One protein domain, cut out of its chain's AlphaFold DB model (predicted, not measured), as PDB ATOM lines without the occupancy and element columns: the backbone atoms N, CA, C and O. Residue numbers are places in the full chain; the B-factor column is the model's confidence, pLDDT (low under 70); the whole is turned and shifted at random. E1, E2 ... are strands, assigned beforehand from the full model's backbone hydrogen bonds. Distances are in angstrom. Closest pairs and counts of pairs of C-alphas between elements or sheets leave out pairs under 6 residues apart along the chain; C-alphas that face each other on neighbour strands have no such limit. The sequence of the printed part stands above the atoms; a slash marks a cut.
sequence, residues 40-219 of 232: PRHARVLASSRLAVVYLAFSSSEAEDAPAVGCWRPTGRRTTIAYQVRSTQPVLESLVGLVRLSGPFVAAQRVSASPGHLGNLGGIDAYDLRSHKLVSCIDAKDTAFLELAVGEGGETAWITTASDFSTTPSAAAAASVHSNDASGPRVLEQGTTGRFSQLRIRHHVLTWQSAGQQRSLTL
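AT A GLANCE: This is residues 40 to 219 of the 232 residues of an uncharacterized protein of Actinobacteria bacterium (UniProt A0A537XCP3). Four small antiparallel sheets, E1 to E4, E5 to E8, E9 to E12 and E13 to E15, stand face to face one after another, like blades in an open part of a propeller. Their first strands, E1, E5, E9 and E13, follow one another along one side of the arc, and the last strands, E4, E8, E12 and E15, fan out on the other. The printed part has 180 residues, with no named helix and 15 named strands, E1 to E15 along the chain; in each sheet the strands lie in chain order. The class is all strand, and the whole is compact, with a radius of gyration of the C-alphas of 16.5 A and spans of 46 by 42 by 24 A.

HOW THE PARTS SIT: One of the three sheets of four strands holds E9, residues 143 to 150, E10, 156 to 162, E11, 175 to 181, and E12, 184 to 192. It is strongly twisted and a meander, each strand the antiparallel neighbour of the one before, with N 146 and O 159 at 2.8 A, N 158 and O 178 at 3.0 A, and N 186 and O 179 at 2.8 A within hydrogen-bond range. The meander of E13, 197 to 202, E14, 205 to 210, and E15, 213 to 218, is face to face with it, planes 11 degrees apart; the closest C-alphas of E9 and E13 are Ala 149 and Arg 200, 5.5 A. The meander of E5, 99 to 102, E6, 105 to 111, E7, 122 to 128, and E8, 133 to 140, is also face to face with it, planes 22 degrees apart; Ala 107 of E6 and Val 150 of E9 have their C-alphas 6.0 A apart. E8 and E9 meet only through their link. The meander of E1, 44 to 48, E2, 52 to 56, E3, 66 to 72, and E4, 77 to 84, is face to face with E5 to E8, and the four sheets form a stack of sheets, face to face in turn; the closest C-alphas of E1 and E5 are Ala 47 and Leu 101, 6.1 A.

IN THESE COORDINATES: E1 begins at C-alpha 44, (274.011, 264.086, 307.286). E12, the longest strand, measures 22.1 A from C-alpha 184 at (293.405, 245.824, 289.459). E8 measures 20.9 A and E4 20.3 A. E9 bends by 69 degrees at residue 146. E15 ends at C-alpha 218, (281.972, 240.005, 285.562).

THE WHOLE: The C-alphas of Ser 61 and Gln 213 are farthest apart, 47.7 A. The printed part has no cut. The links E4 to E5 and E10 to E11 are long, 14 and 12 residues. Mean pLDDT of the printed part is 80.6; 45 residues are under 70, among them 85 to 97, 112 to 121 and 163 to 173.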
ATOM      1  N   PRO A  40     274.983 261.209 315.274       88.00
ATOM      2  CA  PRO A  40     275.063 262.518 315.915       88.00
ATOM      3  C   PRO A  40     273.895 263.427 315.510       88.00
ATOM      4  O   PRO A  40     273.350 263.301 314.413       88.00
ATOM      5  N   ARG A  41     273.541 264.384 316.377       83.81
ATOM      6  CA  ARG A  41     272.370 265.268 316.219       83.81
ATOM      7  C   ARG A  41     272.335 266.029 314.887       83.81
ATOM      8  O   ARG A  41     271.256 266.268 314.361       83.81
ATOM      9  N   HIS A  42     273.501 266.373 314.348       85.06
ATOM     10  CA  HIS A  42     273.650 267.144 313.112       85.06
ATOM     11  C   HIS A  42     274.205 266.309 311.959       85.06
ATOM     12  O   HIS A  42     274.677 266.855 310.970       85.06
ATOM     13  N   ALA A  43     274.180 264.980 312.070       87.56
ATOM     14  CA  ALA A  43     274.757 264.132 311.045       87.56
ATOM     15  C   ALA A  43     273.934 264.144 309.752       87.56
ATOM     16  O   ALA A  43     272.712 263.981 309.770       87.56
ATOM     17  N   ARG A  44     274.623 264.237 308.613       88.88
ATOM     18  CA  ARG A  44     274.011 264.086 307.286       88.88
ATOM     19  C   ARG A  44     274.318 262.705 306.735       88.88
ATOM     20  O   ARG A  44     275.482 262.376 306.532       88.88
ATOM     21  N   VAL A  45     273.293 261.901 306.471       91.81
ATOM     22  CA  VAL A  45     273.468 260.572 305.865       91.81
ATOM     23  C   VAL A  45     273.856 260.720 304.393       91.81
ATOM     24  O   VAL A  45     273.183 261.416 303.642       91.81
ATOM     25  N   LEU A  46     274.930 260.043 303.996       90.50
ATOM     26  CA  LEU A  46     275.449 259.991 302.628       90.50
ATOM     27  C   LEU A  46     275.018 258.714 301.900       90.50
ATOM     28  O   LEU A  46     274.701 258.736 300.717       90.50
ATOM     29  N   ALA A  47     274.999 257.591 302.621       92.62
ATOM     30  CA  ALA A  47     274.533 256.302 302.129       92.62
ATOM     31  C   ALA A  47     274.047 255.449 303.306       92.62
ATOM     32  O   ALA A  47     274.555 255.561 304.421       92.62
ATOM     33  N   SER A  48     273.071 254.567 303.092       94.19
ATOM     34  CA  SER A  48     272.606 253.659 304.143       94.19
ATOM     35  C   SER A  48     272.085 252.353 303.566       94.19
ATOM     36  O   SER A  48     271.472 252.320 302.504       94.19
ATOM     37  N   SER A  49     272.283 251.279 304.320       93.06
ATOM     38  CA  SER A  49     271.705 249.961 304.086       93.06
ATOM     39  C   SER A  49     271.210 249.376 305.413       93.06
ATOM     40  O   SER A  49     271.304 250.007 306.472       93.06
ATOM     41  N   ARG A  50     270.697 248.142 305.382       91.38
ATOM     42  CA  ARG A  50     270.357 247.398 306.609       91.38
ATOM     43  C   ARG A  50     271.587 247.077 307.465       91.38
ATOM     44  O   ARG A  50     271.449 246.893 308.672       91.38
ATOM     45  N   LEU A  51     272.774 247.022 306.858       93.06
ATOM     46  CA  LEU A  51     274.010 246.567 307.496       93.06
ATOM     47  C   LEU A  51     274.983 247.705 307.828       93.06
ATOM     48  O   LEU A  51     275.779 247.570 308.751       93.06
ATOM     49  N   ALA A  52     274.890 248.849 307.155       95.44
ATOM     50  CA  ALA A  52     275.775 249.980 307.407       95.44
ATOM     51  C   ALA A  52     275.072 251.327 307.210       95.44
ATOM     52  O   ALA A  52     273.982 251.414 306.641       95.44
ATOM     53  N   VAL A  53     275.695 252.385 307.717       95.50
ATOM     54  CA  VAL A  53     275.341 253.773 307.414       95.50
ATOM     55  C   VAL A  53     276.614 254.575 307.249       95.50
ATOM     56  O   VAL A  53     277.551 254.395 308.018       95.50
ATOM     57  N   VAL A  54     276.640 255.446 306.256       94.62
ATOM     58  CA  VAL A  54     277.712 256.405 306.029       94.62
ATOM     59  C   VAL A  54     277.132 257.791 306.228       94.62
ATOM     60  O   VAL A  54     276.089 258.108 305.652       94.62
ATOM     61  N   TYR A  55     277.769 258.603 307.057       92.38
ATOM     62  CA  TYR A  55     277.282 259.935 307.391       92.38
ATOM     63  C   TYR A  55     278.430 260.917 307.585       92.38
ATOM     64  O   TYR A  55     279.526 260.524 307.961       92.38
ATOM     65  N   LEU A  56     278.155 262.197 307.369       88.81
ATOM     66  CA  LEU A  56     279.024 263.290 307.788       88.81
ATOM     67  C   LEU A  56     278.707 263.645 309.230       88.81
ATOM     68  O   LEU A  56     277.541 263.870 309.560       88.81
ATOM     69  N   ALA A  57     279.728 263.683 310.076       86.31
ATOM     70  CA  ALA A  57     279.599 264.062 311.473       86.31
ATOM     71  C   ALA A  57     279.949 265.546 311.645       86.31
ATOM     72  O   ALA A  57     281.078 265.878 311.978       86.31
ATOM     73  N   PHE A  58     278.987 266.436 311.399       77.81
ATOM     74  CA  PHE A  58     279.179 267.861 311.677       77.81
ATOM     75  C   PHE A  58     279.272 268.099 313.189       77.81
ATOM     76  O   PHE A  58     278.418 267.609 313.942       77.81
ATOM     77  N   SER A  59     280.279 268.856 313.628       68.31
ATOM     78  CA  SER A  59     280.232 269.526 314.925       68.31
ATOM     79  C   SER A  59     279.262 270.710 314.821       68.31
ATOM     80  O   SER A  59     278.931 271.189 313.739       68.31
ATOM     81  N   SER A  60     278.688 271.129 315.943       60.53
ATOM     82  CA  SER A  60     277.638 272.156 315.993       60.53
ATOM     83  C   SER A  60     278.111 273.576 315.631       60.53
ATOM     84  O   SER A  60     277.314 274.504 315.739       60.53
ATOM     85  N   SER A  61     279.375 273.764 315.238       55.38
ATOM     86  CA  SER A  61     279.945 275.033 314.783       55.38
ATOM     87  C   SER A  61     280.168 274.999 313.268       55.38
ATOM     88  O   SER A  61     280.694 274.041 312.708       55.38
ATOM     89  N   GLU A  62     279.762 276.060 312.572       53.31
ATOM     90  CA  GLU A  62     279.796 276.160 311.103       53.31
ATOM     91  C   GLU A  62     281.210 276.284 310.487       53.31
ATOM     92  O   GLU A  62     281.338 276.681 309.330       53.31
ATOM     93  N   ALA A  63     282.270 275.924 311.215       50.53
ATOM     94  CA  ALA A  63     283.658 276.205 310.839       50.53
ATOM     95  C   ALA A  63     284.599 274.986 310.826       50.53
ATOM     96  O   ALA A  63     285.798 275.174 310.649       50.53
ATOM     97  N   GLU A  64     284.107 273.757 311.017       59.00
ATOM     98  CA  GLU A  64     284.988 272.587 311.165       59.00
ATOM     99  C   GLU A  64     284.820 271.524 310.078       59.00
ATOM    100  O   GLU A  64     283.727 271.274 309.552       59.00
ATOM    101  N   ASP A  65     285.941 270.860 309.796       69.62
ATOM    102  CA  ASP A  65     286.028 269.683 308.948       69.62
ATOM    103  C   ASP A  65     285.152 268.563 309.509       69.62
ATOM    104  O   ASP A  65     285.334 268.088 310.632       69.62
ATOM    105  N   ALA A  66     284.191 268.105 308.713       78.56
ATOM    106  CA  ALA A  66     283.285 267.042 309.117       78.56
ATOM    107  C   ALA A  66     283.793 265.697 308.581       78.56
ATOM    108  O   ALA A  66     283.779 265.487 307.364       78.56
ATOM    109  N   PRO A  67     284.196 264.736 309.431       86.31
ATOM    110  CA  PRO A  67     284.571 263.419 308.943       86.31
ATOM    111  C   PRO A  67     283.346 262.716 308.348       86.31
ATOM    112  O   PRO A  67     282.268 262.668 308.953       86.31
ATOM    113  N   ALA A  68     283.522 262.118 307.171       88.50
ATOM    114  CA  ALA A  68     282.625 261.083 306.689       88.50
ATOM    115  C   ALA A  68     282.971 259.768 307.381       88.50
ATOM    116  O   ALA A  68     284.088 259.256 307.297       88.50
ATOM    117  N   VAL A  69     281.977 259.210 308.060       92.81
ATOM    118  CA  VAL A  69     282.106 258.029 308.898       92.81
ATOM    119  C   VAL A  69     281.193 256.934 308.372       92.81
ATOM    120  O   VAL A  69     279.976 257.101 308.313       92.81
ATOM    121  N   GLY A  70     281.774 255.784 308.036       95.06
ATOM    122  CA  GLY A  70     281.049 254.536 307.831       95.06
ATOM    123  C   GLY A  70     280.884 253.788 309.153       95.06
ATOM    124  O   GLY A  70     281.864 253.494 309.828       95.06
ATOM    125  N   CYS A  71     279.653 253.465 309.539       95.94
ATOM    126  CA  CYS A  71     279.338 252.683 310.731       95.94
ATOM    127  C   CYS A  71     278.757 251.318 310.350       95.94
ATOM    128  O   CYS A  71     277.706 251.236 309.708       95.94
ATOM    129  N   TRP A  72     279.421 250.247 310.788       96.19
ATOM    130  CA  TRP A  72     278.981 248.867 310.596       96.19
ATOM    131  C   TRP A  72     277.935 248.490 311.652       96.19
ATOM    132  O   TRP A  72     278.268 248.208 312.805       96.19
ATOM    133  N   ARG A  73     276.647 248.467 311.276       94.81
ATOM    134  CA  ARG A  73     275.502 248.310 312.201       94.81
ATOM    135  C   ARG A  73     275.571 247.063 313.090       94.81
ATOM    136  O   ARG A  73     275.206 247.200 314.260       94.81
ATOM    137  N   PRO A  74     276.047 245.888 312.625       93.50
ATOM    138  CA  PRO A  74     276.172 244.710 313.481       93.50
ATOM    139  C   PRO A  74     277.054 244.924 314.710       93.50
ATOM    140  O   PRO A  74     276.755 244.380 315.766       93.50
ATOM    141  N   THR A  75     278.102 245.746 314.623       93.12
ATOM    142  CA  THR A  75     279.051 245.960 315.736       93.12
ATOM    143  C   THR A  75     278.994 247.371 316.320       93.12
ATOM    144  O   THR A  75     279.359 247.566 317.471       93.12
ATOM    145  N   GLY A  76     278.501 248.352 315.560       93.00
ATOM    146  CA  GLY A  76     278.605 249.775 315.894       93.00
ATOM    147  C   GLY A  76     279.988 250.365 315.641       93.00
ATOM    148  O   GLY A  76     280.225 251.527 315.973       93.00
ATOM    149  N   ARG A  77     280.907 249.575 315.077       93.62
ATOM    150  CA  ARG A  77     282.269 250.012 314.795       93.62
ATOM    151  C   ARG A  77     282.241 251.042 313.664       93.62
ATOM    152  O   ARG A  77     281.475 250.908 312.708       93.62
ATOM    153  N   ARG A  78     283.038 252.099 313.820       94.50
ATOM    154  CA  ARG A  78     283.072 253.280 312.948       94.50
ATOM    155  C   ARG A  78     284.425 253.372 312.246       94.50
ATOM    156  O   ARG A  78     285.448 253.093 312.863       94.50
ATOM    157  N   THR A  79     284.412 253.754 310.977       92.69
ATOM    158  CA  THR A  79     285.591 253.986 310.135       92.69
ATOM    159  C   THR A  79     285.469 255.379 309.552       92.69
ATOM    160  O   THR A  79     284.469 255.663 308.891       92.69
ATOM    161  N   THR A  80     286.453 256.244 309.779       89.56
ATOM    162  CA  THR A  80     286.574 257.475 308.992       89.56
ATOM    163  C   THR A  80     287.019 257.084 307.591       89.56
ATOM    164  O   THR A  80     288.010 256.375 307.448       89.56
ATOM    165  N   ILE A  81     286.255 257.483 306.579       87.50
ATOM    166  CA  ILE A  81     286.502 257.086 305.183       87.50
ATOM    167  C   ILE A  81     286.918 258.258 304.296       87.50
ATOM    168  O   ILE A  81     287.463 258.037 303.223       87.50
ATOM    169  N   ALA A  82     286.617 259.482 304.726       80.44
ATOM    170  CA  ALA A  82     286.953 260.734 304.063       80.44
ATOM    171  C   ALA A  82     286.675 261.900 305.028       80.44
ATOM    172  O   ALA A  82     286.098 261.699 306.102       80.44
ATOM    173  N   TYR A  83     287.022 263.117 304.622       76.38
ATOM    174  CA  TYR A  83     286.672 264.350 305.323       76.38
ATOM    175  C   TYR A  83     285.863 265.255 304.394       76.38
ATOM    176  O   TYR A  83     285.941 265.125 303.175       76.38
ATOM    177  N   GLN A  84     285.036 266.122 304.971       73.88
ATOM    178  CA  GLN A  84     284.463 267.280 304.301       73.88
ATOM    179  C   GLN A  84     285.070 268.535 304.924       73.88
ATOM    180  O   GLN A  84     284.646 268.919 306.012       73.88
ATOM    181  N   VAL A  85     286.008 269.181 304.239       63.78
ATOM    182  CA  VAL A  85     286.583 270.459 304.680       63.78
ATOM    183  C   VAL A  85     285.705 271.595 304.169       63.78
ATOM    184  O   VAL A  85     285.329 271.644 302.993       63.78
ATOM    185  N   ARG A  86     285.338 272.518 305.059       57.31
ATOM    186  CA  ARG A  86     284.709 273.795 304.691       57.31
ATOM    187  C   ARG A  86     285.747 274.897 304.853       57.31
ATOM    188  O   ARG A  86     285.766 275.584 305.865       57.31
ATOM    189  N   SER A  87     286.616 275.070 303.865       50.00
ATOM    190  CA  SER A  87     287.549 276.197 303.891       50.00
ATOM    191  C   SER A  87     286.836 277.497 303.496       50.00
ATOM    192  O   SER A  87     286.136 277.555 302.485       50.00
ATOM    193  N   THR A  88     287.031 278.557 304.287       47.66
ATOM    194  CA  THR A  88     286.707 279.954 303.931       47.66
ATOM    195  C   THR A  88     287.811 280.619 303.091       47.66
ATOM    196  O   THR A  88     287.669 281.764 302.672       47.66
ATOM    197  N   GLN A  89     288.898 279.896 302.802       44.78
ATOM    198  CA  GLN A  89     289.957 280.247 301.849       44.78
ATOM    199  C   GLN A  89     289.904 279.300 300.628       44.78
ATOM    200  O   GLN A  89     289.380 278.195 300.758       44.78
ATOM    201  N   PRO A  90     290.434 279.656 299.441       41.97
ATOM    202  CA  PRO A  90     290.283 278.879 298.194       41.97
ATOM    203  C   PRO A  90     291.034 277.524 298.148       41.97
ATOM    204  O   PRO A  90     291.375 277.027 297.079       41.97
ATOM    205  N   VAL A  91     291.284 276.908 299.302       45.72
ATOM    206  CA  VAL A  91     291.954 275.620 299.487       45.72
ATOM    207  C   VAL A  91     290.893 274.577 299.843       45.72
ATOM    208  O   VAL A  91     290.494 274.444 300.995       45.72
ATOM    209  N   LEU A  92     290.351 273.891 298.838       43.97
ATOM    210  CA  LEU A  92     289.325 272.856 299.012       43.97
ATOM    211  C   LEU A  92     289.976 271.470 299.117       43.97
ATOM    212  O   LEU A  92     289.928 270.675 298.181       43.97
ATOM    213  N   GLU A  93     290.591 271.154 300.250       42.00
ATOM    214  CA  GLU A  93     290.995 269.772 300.530       42.00
ATOM    215  C   GLU A  93     289.775 268.943 300.962       42.00
ATOM    216  O   GLU A  93     288.904 269.431 301.649       42.00
ATOM    217  N   SER A  94     289.640 267.699 300.511       47.19
ATOM    218  CA  SER A  94     288.598 266.730 300.895       47.19
ATOM    219  C   SER A  94     287.146 267.233 300.878       47.19
ATOM    220  O   SER A  94     286.536 267.541 301.900       47.19
ATOM    221  N   LEU A  95     286.537 267.236 299.689       53.44
ATOM    222  CA  LEU A  95     285.084 267.158 299.546       53.44
ATOM    223  C   LEU A  95     284.680 265.693 299.381       53.44
ATOM    224  O   LEU A  95     285.099 265.023 298.438       53.44
ATOM    225  N   VAL A  96     283.788 265.213 300.243       58.12
ATOM    226  CA  VAL A  96     283.049 263.980 299.969       58.12
ATOM    227  C   VAL A  96     282.091 264.243 298.808       58.12
ATOM    228  O   VAL A  96     280.994 264.763 299.015       58.12
ATOM    229  N   GLY A  97     282.523 263.929 297.587       69.00
ATOM    230  CA  GLY A  97     281.705 264.059 296.381       69.00
ATOM    231  C   GLY A  97     280.720 262.898 296.258       69.00
ATOM    232  O   GLY A  97     279.567 262.978 296.680       69.00
ATOM    233  N   LEU A  98     281.182 261.778 295.706       85.00
ATOM    234  CA  LEU A  98     280.387 260.560 295.560       85.00
ATOM    235  C   LEU A  98     280.686 259.549 296.669       85.00
ATOM    236  O   LEU A  98     281.837 259.210 296.920       85.00
ATOM    237  N   VAL A  99     279.635 259.002 297.283       91.31
ATOM    238  CA  VAL A  99     279.730 257.872 298.219       91.31
ATOM    239  C   VAL A  99     278.754 256.783 297.818       91.31
ATOM    240  O   VAL A  99     277.600 257.049 297.460       91.31
ATOM    241  N   ARG A 100     279.216 255.536 297.882       94.94
ATOM    242  CA  ARG A 100     278.414 254.344 297.615       94.94
ATOM    243  C   ARG A 100     278.673 253.277 298.652       94.94
ATOM    244  O   ARG A 100     279.776 253.154 299.165       94.94
ATOM    245  N   LEU A 101     277.634 252.502 298.932       95.56
ATOM    246  CA  LEU A 101     277.634 251.465 299.950       95.56
ATOM    247  C   LEU A 101     276.997 250.200 299.381       95.56
ATOM    248  O   LEU A 101     275.897 250.269 298.830       95.56
ATOM    249  N   SER A 102     277.653 249.060 299.578       95.19
ATOM    250  CA  SER A 102     277.118 247.744 299.243       95.19
ATOM    251  C   SER A 102     277.629 246.700 300.232       95.19
ATOM    252  O   SER A 102     278.832 246.546 300.432       95.19
ATOM    253  N   GLY A 103     276.709 246.021 300.919       92.31
ATOM    254  CA  GLY A 103     277.058 245.114 302.013       92.31
ATOM    255  C   GLY A 103     277.955 245.798 303.068       92.31
ATOM    256  O   GLY A 103     277.537 246.810 303.644       92.31
ATOM    257  N   PRO A 104     279.153 245.251 303.358       93.69
ATOM    258  CA  PRO A 104     280.132 245.845 304.267       93.69
ATOM    259  C   PRO A 104     281.092 246.837 303.601       93.69
ATOM    260  O   PRO A 104     281.906 247.431 304.303       93.69
ATOM    261  N   PHE A 105     281.026 247.012 302.284       95.44
ATOM    262  CA  PHE A 105     281.976 247.830 301.545       95.44
ATOM    263  C   PHE A 105     281.413 249.211 301.250       95.44
ATOM    264  O   PHE A 105     280.248 249.372 300.874       95.44
ATOM    265  N   VAL A 106     282.266 250.215 301.402       95.44
ATOM    266  CA  VAL A 106     281.982 251.597 301.028       95.44
ATOM    267  C   VAL A 106     283.070 252.088 300.095       95.44
ATOM    268  O   VAL A 106     284.241 251.832 300.347       95.44
ATOM    269  N   ALA A 107     282.679 252.797 299.042       93.31
ATOM    270  CA  ALA A 107     283.589 253.553 298.196       93.31
ATOM    271  C   ALA A 107     283.247 255.039 298.305       93.31
ATOM    272  O   ALA A 107     282.067 255.410 298.281       93.31
ATOM    273  N   ALA A 108     284.273 255.870 298.425       89.94
ATOM    274  CA  ALA A 108     284.160 257.313 298.511       89.94
ATOM    275  C   ALA A 108     285.126 257.966 297.525       89.94
ATOM    276  O   ALA A 108     286.270 257.542 297.386       89.94
ATOM    277  N   GLN A 109     284.654 259.007 296.853       85.56
ATOM    278  CA  GLN A 109     285.508 259.883 296.074       85.56
ATOM    279  C   GLN A 109     286.381 260.709 297.025       85.56
ATOM    280  O   GLN A 109     285.859 261.394 297.908       85.56
ATOM    281  N   ARG A 110     287.692 260.669 296.803       79.62
ATOM    282  CA  ARG A 110     288.669 261.593 297.372       79.62
ATOM    283  C   ARG A 110     288.841 262.763 296.409       79.62
ATOM    284  O   ARG A 110     288.946 262.566 295.201       79.62
ATOM    285  N   VAL A 111     288.831 263.978 296.941       71.12
ATOM    286  CA  VAL A 111     289.077 265.204 296.178       71.12
ATOM    287  C   VAL A 111     290.139 265.985 296.928       71.12
ATOM    288  O   VAL A 111     289.909 266.352 298.075       71.12
ATOM    289  N   SER A 112     291.282 266.235 296.304       60.78
ATOM    290  CA  SER A 112     292.259 267.206 296.794       60.78
ATOM    291  C   SER A 112     292.240 268.432 295.881       60.78
ATOM    292  O   SER A 112     292.229 268.287 294.658       60.78
ATOM    293  N   ALA A 113     292.227 269.635 296.453       51.91
ATOM    294  CA  ALA A 113     292.508 270.868 295.724       51.91
ATOM    295  C   ALA A 113     293.661 271.589 296.421       51.91
ATOM    296  O   ALA A 113     293.608 271.814 297.628       51.91
ATOM    297  N   SER A 114     294.697 271.943 295.663       49.31
ATOM    298  CA  SER A 114     295.868 272.652 296.178       49.31
ATOM    299  C   SER A 114     295.716 274.167 295.953       49.31
ATOM    300  O   SER A 114     295.182 274.579 294.915       49.31
ATOM    301  N   PRO A 115     296.172 275.038 296.875       42.41
ATOM    302  CA  PRO A 115     296.151 276.485 296.660       42.41
ATOM    303  C   PRO A 115     296.946 276.856 295.399       42.41
ATOM    304  O   PRO A 115     298.115 276.506 295.259       42.41
ATOM    305  N   GLY A 116     296.319 277.566 294.458       45.91
ATOM    306  CA  GLY A 116     296.962 277.973 293.199       45.91
ATOM    307  C   GLY A 116     297.082 276.866 292.142       45.91
ATOM    308  O   GLY A 116     297.540 277.139 291.038       45.91
ATOM    309  N   HIS A 117     296.637 275.645 292.445       46.22
ATOM    310  CA  HIS A 117     296.445 274.552 291.493       46.22
ATOM    311  C   HIS A 117     295.044 273.972 291.710       46.22
ATOM    312  O   HIS A 117     294.841 273.042 292.487       46.22
ATOM    313  N   LEU A 118     294.062 274.512 290.977       44.38
ATOM    314  CA  LEU A 118     292.696 273.970 290.948       44.38
ATOM    315  C   LEU A 118     292.634 272.521 290.436       44.38
ATOM    316  O   LEU A 118     291.596 271.881 290.561       44.38
ATOM    317  N   GLY A 119     293.731 271.991 289.892       44.00
ATOM    318  CA  GLY A 119     293.887 270.581 289.572       44.00
ATOM    319  C   GLY A 119     294.960 269.955 290.439       44.00
ATOM    320  O   GLY A 119     296.127 270.317 290.306       44.00
ATOM    321  N   ASN A 120     294.591 269.004 291.299       47.72
ATOM    322  CA  ASN A 120     295.086 267.631 291.169       47.72
ATOM    323  C   ASN A 120     294.695 266.731 292.350       47.72
ATOM    324  O   ASN A 120     294.784 267.122 293.508       47.72
ATOM    325  N   LEU A 121     294.414 265.468 291.994       55.53
ATOM    326  CA  LEU A 121     294.109 264.295 292.831       55.53
ATOM    327  C   LEU A 121     292.623 264.129 293.197       55.53
ATOM    328  O   LEU A 121     292.225 264.093 294.361       55.53
ATOM    329  N   GLY A 122     291.793 263.958 292.166       72.12
ATOM    330  CA  GLY A 122     290.576 263.164 292.305       72.12
ATOM    331  C   GLY A 122     290.950 261.689 292.469       72.12
ATOM    332  O   GLY A 122     291.917 261.221 291.877       72.12
ATOM    333  N   GLY A 123     290.217 260.944 293.283       82.00
ATOM    334  CA  GLY A 123     290.487 259.531 293.508       82.00
ATOM    335  C   GLY A 123     289.298 258.798 294.099       82.00
ATOM    336  O   GLY A 123     288.268 259.399 294.397       82.00
ATOM    337  N   ILE A 124     289.428 257.487 294.270       87.56
ATOM    338  CA  ILE A 124     288.432 256.661 294.959       87.56
ATOM    339  C   ILE A 124     289.137 255.831 296.005       87.56
ATOM    340  O   ILE A 124     290.003 255.034 295.657       87.56
ATOM    341  N   ASP A 125     288.674 255.934 297.241       89.19
ATOM    342  CA  ASP A 125     289.069 255.050 298.325       89.19
ATOM    343  C   ASP A 125     287.905 254.112 298.654       89.19
ATOM    344  O   ASP A 125     286.749 254.533 298.763       89.19
ATOM    345  N   ALA A 126     288.197 252.823 298.807       91.88
ATOM    346  CA  ALA A 126     287.222 251.809 299.177       91.88
ATOM    347  C   ALA A 126     287.645 251.076 300.445       91.88
ATOM    348  O   ALA A 126     288.784 250.626 300.570       91.88
ATOM    349  N   TYR A 127     286.705 250.909 301.370       92.75
ATOM    350  CA  TYR A 127     286.934 250.347 302.696       92.75
ATOM    351  C   TYR A 127     286.021 249.150 302.956       92.75
ATOM    352  O   TYR A 127     284.835 249.185 302.627       92.75
ATOM    353  N   ASP A 128     286.547 248.133 303.641       93.81
ATOM    354  CA  ASP A 128     285.735 247.109 304.305       93.81
ATOM    355  C   ASP A 128     285.406 247.575 305.731       93.81
ATOM    356  O   ASP A 128     286.274 247.636 306.605       93.81
ATOM    357  N   LEU A 129     284.136 247.885 305.992       94.44
ATOM    358  CA  LEU A 129     283.662 248.376 307.288       94.44
ATOM    359  C   LEU A 129     283.655 247.311 308.391       94.44
ATOM    360  O   LEU A 129     283.496 247.660 309.556       94.44
ATOM    361  N   ARG A 130     283.819 246.021 308.070       93.19
ATOM    362  CA  ARG A 130     283.964 244.962 309.087       93.19
ATOM    363  C   ARG A 130     285.373 244.963 309.664       93.19
ATOM    364  O   ARG A 130     285.554 244.809 310.872       93.19
ATOM    365  N   SER A 131     286.363 245.102 308.784       91.00
ATOM    366  CA  SER A 131     287.785 245.013 309.127       91.00
ATOM    367  C   SER A 131     288.439 246.375 309.351       91.00
ATOM    368  O   SER A 131     289.490 246.425 309.986       91.00
ATOM    369  N   HIS A 132     287.784 247.463 308.931       89.62
ATOM    370  CA  HIS A 132     288.259 248.852 309.003       89.62
ATOM    371  C   HIS A 132     289.454 249.119 308.096       89.62
ATOM    372  O   HIS A 132     290.205 250.064 308.313       89.62
ATOM    373  N   LYS A 133     289.642 248.267 307.089       88.38
ATOM    374  CA  LYS A 133     290.782 248.344 306.191       88.38
ATOM    375  C   LYS A 133     290.380 249.020 304.894       88.38
ATOM    376  O   LYS A 133     289.326 248.716 304.335       88.38
ATOM    377  N   LEU A 134     291.257 249.897 304.422       87.88
ATOM    378  CA  LEU A 134     291.288 250.321 303.034       87.88
ATOM    379  C   LEU A 134     291.627 249.089 302.184       87.88
ATOM    380  O   LEU A 134     292.621 248.408 302.438       87.88
ATOM    381  N   VAL A 135     290.759 248.764 301.231       87.44
ATOM    382  CA  VAL A 135     290.909 247.608 300.332       87.44
ATOM    383  C   VAL A 135     291.292 248.027 298.918       87.44
ATOM    384  O   VAL A 135     291.828 247.224 298.162       87.44
ATOM    385  N   SER A 136     291.052 249.287 298.559       85.88
ATOM    386  CA  SER A 136     291.444 249.858 297.276       85.88
ATOM    387  C   SER A 136     291.574 251.369 297.390       85.88
ATOM    388  O   SER A 136     290.760 252.004 298.051       85.88
ATOM    389  N   CYS A 137     292.524 251.933 296.657       85.81
ATOM    390  CA  CYS A 137     292.633 253.356 296.364       85.81
ATOM    391  C   CYS A 137     292.976 253.521 294.886       85.81
ATOM    392  O   CYS A 137     293.711 252.709 294.322       85.81
ATOM    393  N   ILE A 138     292.431 254.558 294.269       86.12
ATOM    394  CA  ILE A 138     292.663 254.904 292.872       86.12
ATOM    395  C   ILE A 138     292.942 256.393 292.803       86.12
ATOM    396  O   ILE A 138     292.164 257.170 293.350       86.12
ATOM    397  N   ASP A 139     293.989 256.774 292.080       82.19
ATOM    398  CA  ASP A 139     294.227 258.156 291.682       82.19
ATOM    399  C   ASP A 139     293.734 258.375 290.250       82.19
ATOM    400  O   ASP A 139     294.031 257.602 289.339       82.19
ATOM    401  N   ALA A 140     292.971 259.442 290.056       75.06
ATOM    402  CA  ALA A 140     292.407 259.865 288.785       75.06
ATOM    403  C   ALA A 140     292.605 261.384 288.658       75.06
ATOM    404  O   ALA A 140     291.776 262.205 289.059       75.06
ATOM    405  N   LYS A 141     293.774 261.757 288.132       72.00
ATOM    406  CA  LYS A 141     294.158 263.155 287.896       72.00
ATOM    407  C   LYS A 141     293.301 263.767 286.791       72.00
ATOM    408  O   LYS A 141     292.874 263.054 285.888       72.00
ATOM    409  N   ASP A 142     293.035 265.068 286.899       67.19
ATOM    410  CA  ASP A 142     292.400 265.894 285.859       67.19
ATOM    411  C   ASP A 142     291.071 265.351 285.291       67.19
ATOM    412  O   ASP A 142     290.699 265.592 284.141       67.19
ATOM    413  N   THR A 143     290.316 264.617 286.113       74.25
ATOM    414  CA  THR A 143     289.025 264.041 285.726       74.25
ATOM    415  C   THR A 143     287.932 264.391 286.723       74.25
ATOM    416  O   THR A 143     288.152 264.453 287.933       74.25
ATOM    417  N   ALA A 144     286.723 264.602 286.207       77.88
ATOM    418  CA  ALA A 144     285.526 264.735 287.022       77.88
ATOM    419  C   ALA A 144     284.816 263.380 287.106       77.88
ATOM    420  O   ALA A 144     284.583 262.726 286.087       77.88
ATOM    421  N   PHE A 145     284.448 262.963 288.318       81.81
ATOM    422  CA  PHE A 145     283.673 261.745 288.541       81.81
ATOM    423  C   PHE A 145     282.183 262.027 288.342       81.81
ATOM    424  O   PHE A 145     281.622 262.909 288.987       81.81
ATOM    425  N   LEU A 146     281.538 261.252 287.472       83.38
ATOM    426  CA  LEU A 146     280.105 261.357 287.186       83.38
ATOM    427  C   LEU A 146     279.295 260.356 288.009       83.38
ATOM    428  O   LEU A 146     278.285 260.699 288.621       83.38
ATOM    429  N   GLU A 147     279.760 259.110 288.054       89.94
ATOM    430  CA  GLU A 147     279.132 258.046 288.826       89.94
ATOM    431  C   GLU A 147     280.181 257.186 289.524       89.94
ATOM    432  O   GLU A 147     281.320 257.055 289.080       89.94
ATOM    433  N   LEU A 148     279.743 256.563 290.613       92.50
ATOM    434  CA  LEU A 148     280.497 255.605 291.402       92.50
ATOM    435  C   LEU A 148     279.580 254.417 291.698       92.50
ATOM    436  O   LEU A 148     278.377 254.596 291.931       92.50
ATOM    437  N   ALA A 149     280.162 253.224 291.742       95.75
ATOM    438  CA  ALA A 149     279.547 251.991 292.204       95.75
ATOM    439  C   ALA A 149     280.541 251.197 293.063       95.75
ATOM    440  O   ALA A 149     281.751 251.248 292.841       95.75
ATOM    441  N   VAL A 150     280.009 250.450 294.032       95.75
ATOM    442  CA  VAL A 150     280.765 249.483 294.834       95.75
ATOM    443  C   VAL A 150     279.983 248.176 294.920       95.75
ATOM    444  O   VAL A 150     278.756 248.195 295.054       95.75
ATOM    445  N   GLY A 151     280.680 247.053 294.794       95.56
ATOM    446  CA  GLY A 151     280.132 245.709 294.921       95.56
ATOM    447  C   GLY A 151     280.187 245.177 296.351       95.56
ATOM    448  O   GLY A 151     280.852 245.725 297.228       95.56
ATOM    449  N   GLU A 152     279.473 244.079 296.592       93.00
ATOM    450  CA  GLU A 152     279.452 243.399 297.896       93.00
ATOM    451  C   GLU A 152     280.764 242.662 298.209       93.00
ATOM    452  O   GLU A 152     280.944 242.225 299.346       93.00
ATOM    453  N   GLY A 153     281.667 242.532 297.228       91.50
ATOM    454  CA  GLY A 153     283.020 242.002 297.383       91.50
ATOM    455  C   GLY A 153     284.100 243.079 297.526       91.50
ATOM    456  O   GLY A 153     285.260 242.737 297.723       91.50
ATOM    457  N   GLY A 154     283.737 244.366 297.450       91.94
ATOM    458  CA  GLY A 154     284.680 245.487 297.501       91.94
ATOM    459  C   GLY A 154     285.202 245.937 296.139       91.94
ATOM    460  O   GLY A 154     286.085 246.789 296.078       91.94
ATOM    461  N   GLU A 155     284.652 245.400 295.050       94.62
ATOM    462  CA  GLU A 155     284.915 245.889 293.700       94.62
ATOM    463  C   GLU A 155     284.390 247.310 293.545       94.62
ATOM    464  O   GLU A 155     283.333 247.650 294.081       94.62
ATOM    465  N   THR A 156     285.075 248.127 292.758       94.81
ATOM    466  CA  THR A 156     284.618 249.477 292.440       94.81
ATOM    467  C   THR A 156     284.523 249.682 290.943       94.81
ATOM    468  O   THR A 156     285.224 249.062 290.147       94.81
ATOM    469  N   ALA A 157     283.621 250.568 290.550       95.50
ATOM    470  CA  ALA A 157     283.529 251.059 289.190       95.50
ATOM    471  C   ALA A 157     283.154 252.527 289.220       95.50
ATOM    472  O   ALA A 157     282.443 252.974 290.123       95.50
ATOM    473  N   TRP A 158     283.622 253.276 288.233       93.31
ATOM    474  CA  TRP A 158     283.331 254.695 288.140       93.31
ATOM    475  C   TRP A 158     283.285 255.164 286.693       93.31
ATOM    476  O   TRP A 158     283.871 254.553 285.799       93.31
ATOM    477  N   ILE A 159     282.561 256.257 286.480       90.00
ATOM    478  CA  ILE A 159     282.530 256.970 285.208       90.00
ATOM    479  C   ILE A 159     283.240 258.300 285.419       90.00
ATOM    480  O   ILE A 159     282.898 259.037 286.346       90.00
ATOM    481  N   THR A 160     284.195 258.611 284.548       86.38
ATOM    482  CA  THR A 160     284.854 259.918 284.510       86.38
ATOM    483  C   THR A 160     284.541 260.659 283.224       86.38
ATOM    484  O   THR A 160     284.343 260.040 282.184       86.38
ATOM    485  N   THR A 161     284.609 261.981 283.269       80.75
ATOM    486  CA  THR A 161     284.760 262.841 282.089       80.75
ATOM    487  C   THR A 161     286.030 263.673 282.231       80.75
ATOM    488  O   THR A 161     286.502 263.895 283.351       80.75
ATOM    489  N   ALA A 162     286.580 264.133 281.105       73.69
ATOM    490  CA  ALA A 162     287.602 265.174 281.135       73.69
ATOM    491  C   ALA A 162     287.066 266.385 281.918       73.69
ATOM    492  O   ALA A 162     285.912 266.781 281.732       73.69
ATOM    493  N   SER A 163     287.884 266.921 282.823       64.12
ATOM    494  CA  SER A 163     287.582 268.151 283.552       64.12
ATOM    495  C   SER A 163     288.226 269.321 282.818       64.12
ATOM    496  O   SER A 163     289.442 269.345 282.668       64.12
ATOM    497  N   ASP A 164     287.436 270.302 282.384       53.94
ATOM    498  CA  ASP A 164     287.935 271.601 281.912       53.94
ATOM    499  C   ASP A 164     287.934 272.665 283.029       53.94
ATOM    500  O   ASP A 164     288.122 273.849 282.766       53.94
ATOM    501  N   PHE A 165     287.719 272.245 284.285       51.69
ATOM    502  CA  PHE A 165     287.498 273.104 285.458       51.69
ATOM    503  C   PHE A 165     286.268 274.023 285.355       51.69
ATOM    504  O   PHE A 165     286.019 274.807 286.274       51.69
ATOM    505  N   SER A 166     285.454 273.908 284.300       47.78
ATOM    506  CA  SER A 166     284.151 274.559 284.242       47.78
ATOM    507  C   SER A 166     283.147 273.743 285.062       47.78
ATOM    508  O   SER A 166     283.131 272.512 285.063       47.78
ATOM    509  N   THR A 167     282.312 274.432 285.835       45.91
ATOM    510  CA  THR A 167     281.469 273.848 286.893       45.91
ATOM    511  C   THR A 167     280.334 272.954 286.387       45.91
ATOM    512  O   THR A 167     279.542 272.464 287.190       45.91
ATOM    513  N   THR A 168     280.233 272.725 285.075       50.38
ATOM    514  CA  THR A 168     279.155 271.932 284.486       50.38
ATOM    515  C   THR A 168     279.707 270.988 283.420       50.38
ATOM    516  O   THR A 168     280.053 271.447 282.333       50.38
ATOM    517  N   PRO A 169     279.750 269.666 283.677       52.72
ATOM    518  CA  PRO A 169     280.048 268.684 282.646       52.72
ATOM    519  C   PRO A 169     279.113 268.882 281.451       52.72
ATOM    520  O   PRO A 169     277.891 268.768 281.578       52.72
ATOM    521  N   SER A 170     279.672 269.192 280.284       54.06
ATOM    522  CA  SER A 170     278.892 269.225 279.049       54.06
ATOM    523  C   SER A 170     278.371 267.820 278.746       54.06
ATOM    524  O   SER A 170     279.122 266.848 278.799       54.06
ATOM    525  N   ALA A 171     277.099 267.698 278.354       54.75
ATOM    526  CA  ALA A 171     276.530 266.430 277.885       54.75
ATOM    527  C   ALA A 171     277.246 265.863 276.637       54.75
ATOM    528  O   ALA A 171     277.006 264.715 276.267       54.75
ATOM    529  N   ALA A 172     278.099 266.667 275.989       57.72
ATOM    530  CA  ALA A 172     278.932 266.282 274.856       57.72
ATOM    531  C   ALA A 172     280.369 265.880 275.248       57.72
ATOM    532  O   ALA A 172     281.138 265.483 274.374       57.72
ATOM    533  N   ALA A 173     280.753 265.996 276.523       68.56
ATOM    534  CA  ALA A 173     282.103 265.665 276.958       68.56
ATOM    535  C   ALA A 173     282.348 264.151 276.876       68.56
ATOM    536  O   ALA A 173     281.505 263.338 277.263       68.56
ATOM    537  N   ALA A 174     283.512 263.781 276.344       76.75
ATOM    538  CA  ALA A 174     283.922 262.393 276.244       76.75
ATOM    539  C   ALA A 174     284.100 261.799 277.648       76.75
ATOM    540  O   ALA A 174     284.857 262.321 278.472       76.75
ATOM    541  N   ALA A 175     283.417 260.687 277.900       84.88
ATOM    542  CA  ALA A 175     283.465 259.995 279.176       84.88
ATOM    543  C   ALA A 175     284.105 258.612 279.031       84.88
ATOM    544  O   ALA A 175     284.244 258.064 277.937       84.88
ATOM    545  N   SER A 176     284.588 258.093 280.155       89.38
ATOM    546  CA  SER A 176     285.264 256.803 280.245       89.38
ATOM    547  C   SER A 176     284.708 256.008 281.416       89.38
ATOM    548  O   SER A 176     284.409 256.571 282.473       89.38
ATOM    549  N   VAL A 177     284.576 254.700 281.223       93.69
ATOM    550  CA  VAL A 177     284.106 253.753 282.236       93.69
ATOM    551  C   VAL A 177     285.296 252.964 282.740       93.69
ATOM    552  O   VAL A 177     286.069 252.416 281.956       93.69
ATOM    553  N   HIS A 178     285.413 252.864 284.055       94.31
ATOM    554  CA  HIS A 178     286.527 252.212 284.723       94.31
ATOM    555  C   HIS A 178     286.022 251.215 285.756       94.31
ATOM    556  O   HIS A 178     284.912 251.338 286.282       94.31
ATOM    557  N   SER A 179     286.871 250.254 286.094       95.31
ATOM    558  CA  SER A 179     286.634 249.344 287.212       95.31
ATOM    559  C   SER A 179     287.929 248.989 287.920       95.31
ATOM    560  O   SER A 179     288.993 249.024 287.307       95.31
ATOM    561  N   ASN A 180     287.825 248.601 289.184       93.69
ATOM    562  CA  ASN A 180     288.899 247.994 289.946       93.69
ATOM    563  C   ASN A 180     288.365 246.787 290.722       93.69
ATOM    564  O   ASN A 180     287.342 246.861 291.407       93.69
ATOM    565  N   ASP A 181     289.070 245.675 290.590       92.75
ATOM    566  CA  ASP A 181     288.724 244.389 291.183       92.75
ATOM    567  C   ASP A 181     290.027 243.617 291.509       92.75
ATOM    568  O   ASP A 181     291.093 244.232 291.612       92.75
ATOM    569  N   ALA A 182     289.992 242.295 291.696       90.00
ATOM    570  CA  ALA A 182     291.185 241.489 291.988       90.00
ATOM    571  C   ALA A 182     292.335 241.680 290.987       90.00
ATOM    572  O   ALA A 182     293.502 241.679 291.385       90.00
ATOM    573  N   SER A 183     292.012 241.891 289.710       89.06
ATOM    574  CA  SER A 183     292.992 242.085 288.638       89.06
ATOM    575  C   SER A 183     293.576 243.500 288.624       89.06
ATOM    576  O   SER A 183     294.564 243.758 287.943       89.06
ATOM    577  N   GLY A 184     293.008 244.423 289.406       88.94
ATOM    578  CA  GLY A 184     293.405 245.824 289.459       88.94
ATOM    579  C   GLY A 184     292.596 246.757 288.564       88.94
ATOM    580  O   GLY A 184     291.577 246.352 287.994       88.94
ATOM    581  N   PRO A 185     293.019 248.033 288.491       90.44
ATOM    582  CA  PRO A 185     292.282 249.049 287.769       90.44
ATOM    583  C   PRO A 185     292.368 248.809 286.269       90.44
ATOM    584  O   PRO A 185     293.430 248.492 285.734       90.44
ATOM    585  N   ARG A 186     291.244 249.000 285.584       91.69
ATOM    586  CA  ARG A 186     291.143 248.905 284.129       91.69
ATOM    587  C   ARG A 186     290.157 249.922 283.578       91.69
ATOM    588  O   ARG A 186     289.113 250.177 284.184       91.69
ATOM    589  N   VAL A 187     290.478 250.426 282.393       93.44
ATOM    590  CA  VAL A 187     289.566 251.207 281.556       93.44
ATOM    591  C   VAL A 187     288.765 250.221 280.711       93.44
ATOM    592  O   VAL A 187     289.343 249.380 280.027       93.44
ATOM    593  N   LEU A 188     287.439 250.281 280.801       93.62
ATOM    594  CA  LEU A 188     286.520 249.401 280.072       93.62
ATOM    595  C   LEU A 188     286.067 250.029 278.759       93.62
ATOM    596  O   LEU A 188     285.965 249.348 277.744       93.62
ATOM    597  N   GLU A 189     285.807 251.332 278.795       91.06
ATOM    598  CA  GLU A 189     285.459 252.145 277.635       91.06
ATOM    599  C   GLU A 189     286.131 253.507 277.793       91.06
ATOM    600  O   GLU A 189     286.130 254.070 278.890       91.06
ATOM    601  N   GLN A 190     286.715 254.028 276.715       87.94
ATOM    602  CA  GLN A 190     287.463 255.281 276.728       87.94
ATOM    603  C   GLN A 190     286.874 256.284 275.742       87.94
ATOM    604  O   GLN A 190     286.502 255.923 274.627       87.94
ATOM    605  N   GLY A 191     286.852 257.555 276.151       74.00
ATOM    606  CA  GLY A 191     286.740 258.697 275.240       74.00
ATOM    607  C   GLY A 191     285.477 258.716 274.380       74.00
ATOM    608  O   GLY A 191     285.497 259.231 273.266       74.00
ATOM    609  N   THR A 192     284.391 258.124 274.861       70.62
ATOM    610  CA  THR A 192     283.183 257.910 274.066       70.62
ATOM    611  C   THR A 192     282.216 259.061 274.304       70.62
ATOM    612  O   THR A 192     281.968 259.472 275.439       70.62
ATOM    613  N   THR A 193     281.695 259.634 273.220       68.50
ATOM    614  CA  THR A 193     280.676 260.683 273.279       68.50
ATOM    615  C   THR A 193     279.305 260.022 273.392       68.50
ATOM    616  O   THR A 193     278.909 259.205 272.562       68.50
ATOM    617  N   GLY A 194     278.580 260.315 274.468       62.78
ATOM    618  CA  GLY A 194     277.295 259.679 274.743       62.78
ATOM    619  C   GLY A 194     276.909 259.740 276.214       62.78
ATOM    620  O   GLY A 194     277.713 260.070 277.083       62.78
ATOM    621  N   ARG A 195     275.646 259.418 276.509       68.44
ATOM    622  CA  ARG A 195     275.157 259.366 277.891       68.44
ATOM    623  C   ARG A 195     275.569 258.047 278.537       68.44
ATOM    624  O   ARG A 195     274.939 257.020 278.287       68.44
ATOM    625  N   PHE A 196     276.587 258.097 279.388       78.31
ATOM    626  CA  PHE A 196     276.844 257.033 280.351       78.31
ATOM    627  C   PHE A 196     275.922 257.192 281.542       78.31
ATOM    628  O   PHE A 196     275.768 258.296 282.064       78.31
ATOM    629  N   SER A 197     275.300 256.099 281.962       80.12
ATOM    630  CA  SER A 197     274.521 256.103 283.193       80.12
ATOM    631  C   SER A 197     274.282 254.696 283.721       80.12
ATOM    632  O   SER A 197     274.634 253.701 283.082       80.12
ATOM    633  N   GLN A 198     273.632 254.615 284.880       89.00
ATOM    634  CA  GLN A 198     273.185 253.359 285.485       89.00
ATOM    635  C   GLN A 198     274.340 252.425 285.862       89.00
ATOM    636  O   GLN A 198     274.186 251.201 285.818       89.00
ATOM    637  N   LEU A 199     275.472 252.992 286.279       94.94
ATOM    638  CA  LEU A 199     276.612 252.226 286.752       94.94
ATOM    639  C   LEU A 199     276.252 251.492 288.045       94.94
ATOM    640  O   LEU A 199     275.918 252.100 289.067       94.94
ATOM    641  N   ARG A 200     276.282 250.161 288.011       96.69
ATOM    642  CA  ARG A 200     275.868 249.314 289.138       96.69
ATOM    643  C   ARG A 200     276.713 248.058 289.200       96.69
ATOM    644  O   ARG A 200     277.017 247.480 288.168       96.69
ATOM    645  N   ILE A 201     277.007 247.599 290.413       97.31
ATOM    646  CA  ILE A 201     277.602 246.284 290.654       97.31
ATOM    647  C   ILE A 201     276.606 245.473 291.480       97.31
ATOM    648  O   ILE A 201     276.168 245.919 292.542       97.31
ATOM    649  N   ARG A 202     276.212 244.297 290.987       95.75
ATOM    650  CA  ARG A 202     275.349 243.347 291.707       95.75
ATOM    651  C   ARG A 202     275.858 241.938 291.488       95.75
ATOM    652  O   ARG A 202     276.071 241.560 290.344       95.75
ATOM    653  N   HIS A 203     276.018 241.171 292.565       94.88
ATOM    654  CA  HIS A 203     276.535 239.797 292.498       94.88
ATOM    655  C   HIS A 203     277.816 239.704 291.649       94.88
ATOM    656  O   HIS A 203     277.926 238.856 290.770       94.88
ATOM    657  N   HIS A 204     278.745 240.642 291.864       95.75
ATOM    658  CA  HIS A 204     280.012 240.745 291.129       95.75
ATOM    659  C   HIS A 204     279.875 241.037 289.625       95.75
ATOM    660  O   HIS A 204     280.859 241.005 288.901       95.75
ATOM    661  N   VAL A 205     278.684 241.383 289.134       97.50
ATOM    662  CA  VAL A 205     278.472 241.826 287.753       97.50
ATOM    663  C   VAL A 205     278.344 243.341 287.729       97.50
ATOM    664  O   VAL A 205     277.418 243.906 288.318       97.50
ATOM    665  N   LEU A 206     279.275 243.992 287.040       98.00
ATOM    666  CA  LEU A 206     279.200 245.400 286.681       98.00
ATOM    667  C   LEU A 206     278.289 245.564 285.470       98.00
ATOM    668  O   LEU A 206     278.476 244.882 284.469       98.00
ATOM    669  N   THR A 207     277.345 246.495 285.539       97.56
ATOM    670  CA  THR A 207     276.498 246.906 284.417       97.56
ATOM    671  C   THR A 207     276.524 248.418 284.257       97.56
ATOM    672  O   THR A 207     276.511 249.132 285.262       97.56
ATOM    673  N   TRP A 208     276.506 248.896 283.016       95.06
ATOM    674  CA  TRP A 208     276.393 250.317 282.682       95.06
ATOM    675  C   TRP A 208     275.662 250.496 281.351       95.06
ATOM    676  O   TRP A 208     275.590 249.568 280.546       95.06
ATOM    677  N   GLN A 209     275.106 251.680 281.118       91.62
ATOM    678  CA  GLN A 209     274.617 252.078 279.803       91.62
ATOM    679  C   GLN A 209     275.700 252.856 279.054       91.62
ATOM    680  O   GLN A 209     276.312 253.759 279.621       91.62
ATOM    681  N   SER A 210     275.903 252.515 277.782       88.19
ATOM    682  CA  SER A 210     276.792 253.204 276.843       88.19
ATOM    683  C   SER A 210     276.102 253.299 275.484       88.19
ATOM    684  O   SER A 210     275.628 252.291 274.958       88.19
ATOM    685  N   ALA A 211     275.977 254.514 274.942       82.50
ATOM    686  CA  ALA A 211     275.330 254.784 273.649       82.50
ATOM    687  C   ALA A 211     273.949 254.104 273.465       82.50
ATOM    688  O   ALA A 211     273.619 253.603 272.394       82.50
ATOM    689  N   GLY A 212     273.135 254.053 274.528       82.44
ATOM    690  CA  GLY A 212     271.805 253.427 274.505       82.44
ATOM    691  C   GLY A 212     271.801 251.895 274.598       82.44
ATOM    692  O   GLY A 212     270.729 251.296 274.633       82.44
ATOM    693  N   GLN A 213     272.968 251.254 274.693       88.19
ATOM    694  CA  GLN A 213     273.105 249.819 274.928       88.19
ATOM    695  C   GLN A 213     273.521 249.541 276.372       88.19
ATOM    696  O   GLN A 213     274.363 250.237 276.942       88.19
ATOM    697  N   GLN A 214     272.948 248.497 276.970       93.50
ATOM    698  CA  GLN A 214     273.422 247.992 278.252       93.50
ATOM    699  C   GLN A 214     274.654 247.112 278.031       93.50
ATOM    700  O   GLN A 214     274.651 246.200 277.207       93.50
ATOM    701  N   ARG A 215     275.698 247.380 278.803       95.38
ATOM    702  CA  ARG A 215     276.951 246.635 278.841       95.38
ATOM    703  C   ARG A 215     277.083 245.937 280.185       95.38
ATOM    704  O   ARG A 215     276.476 246.358 281.177       95.38
ATOM    705  N   SER A 216     277.874 244.873 280.220       96.81
ATOM    706  CA  SER A 216     278.131 244.136 281.451       96.81
ATOM    707  C   SER A 216     279.500 243.477 281.464       96.81
ATOM    708  O   SER A 216     279.973 243.024 280.424       96.81
ATOM    709  N   LEU A 217     280.088 243.361 282.650       97.19
ATOM    710  CA  LEU A 217     281.348 242.667 282.885       97.19
ATOM    711  C   LEU A 217     281.310 241.961 284.243       97.19
ATOM    712  O   LEU A 217     280.929 242.563 285.245       97.19
ATOM    713  N   THR A 218     281.749 240.706 284.292       97.44
ATOM    714  CA  THR A 218     281.972 240.005 285.562       97.44
ATOM    715  C   THR A 218     283.269 240.497 286.195       97.44
ATOM    716  O   THR A 218     284.319 240.511 285.554       97.44
ATOM    717  N   LEU A 219     283.188 240.914 287.451       95.44
ATOM    718  CA  LEU A 219     284.303 241.357 288.273       95.44
ATOM    719  C   LEU A 219     284.732 240.233 289.217       95.44
ATOM    720  O   LEU A 219     283.921 239.408 289.634       95.44
TER     721      LEU A 219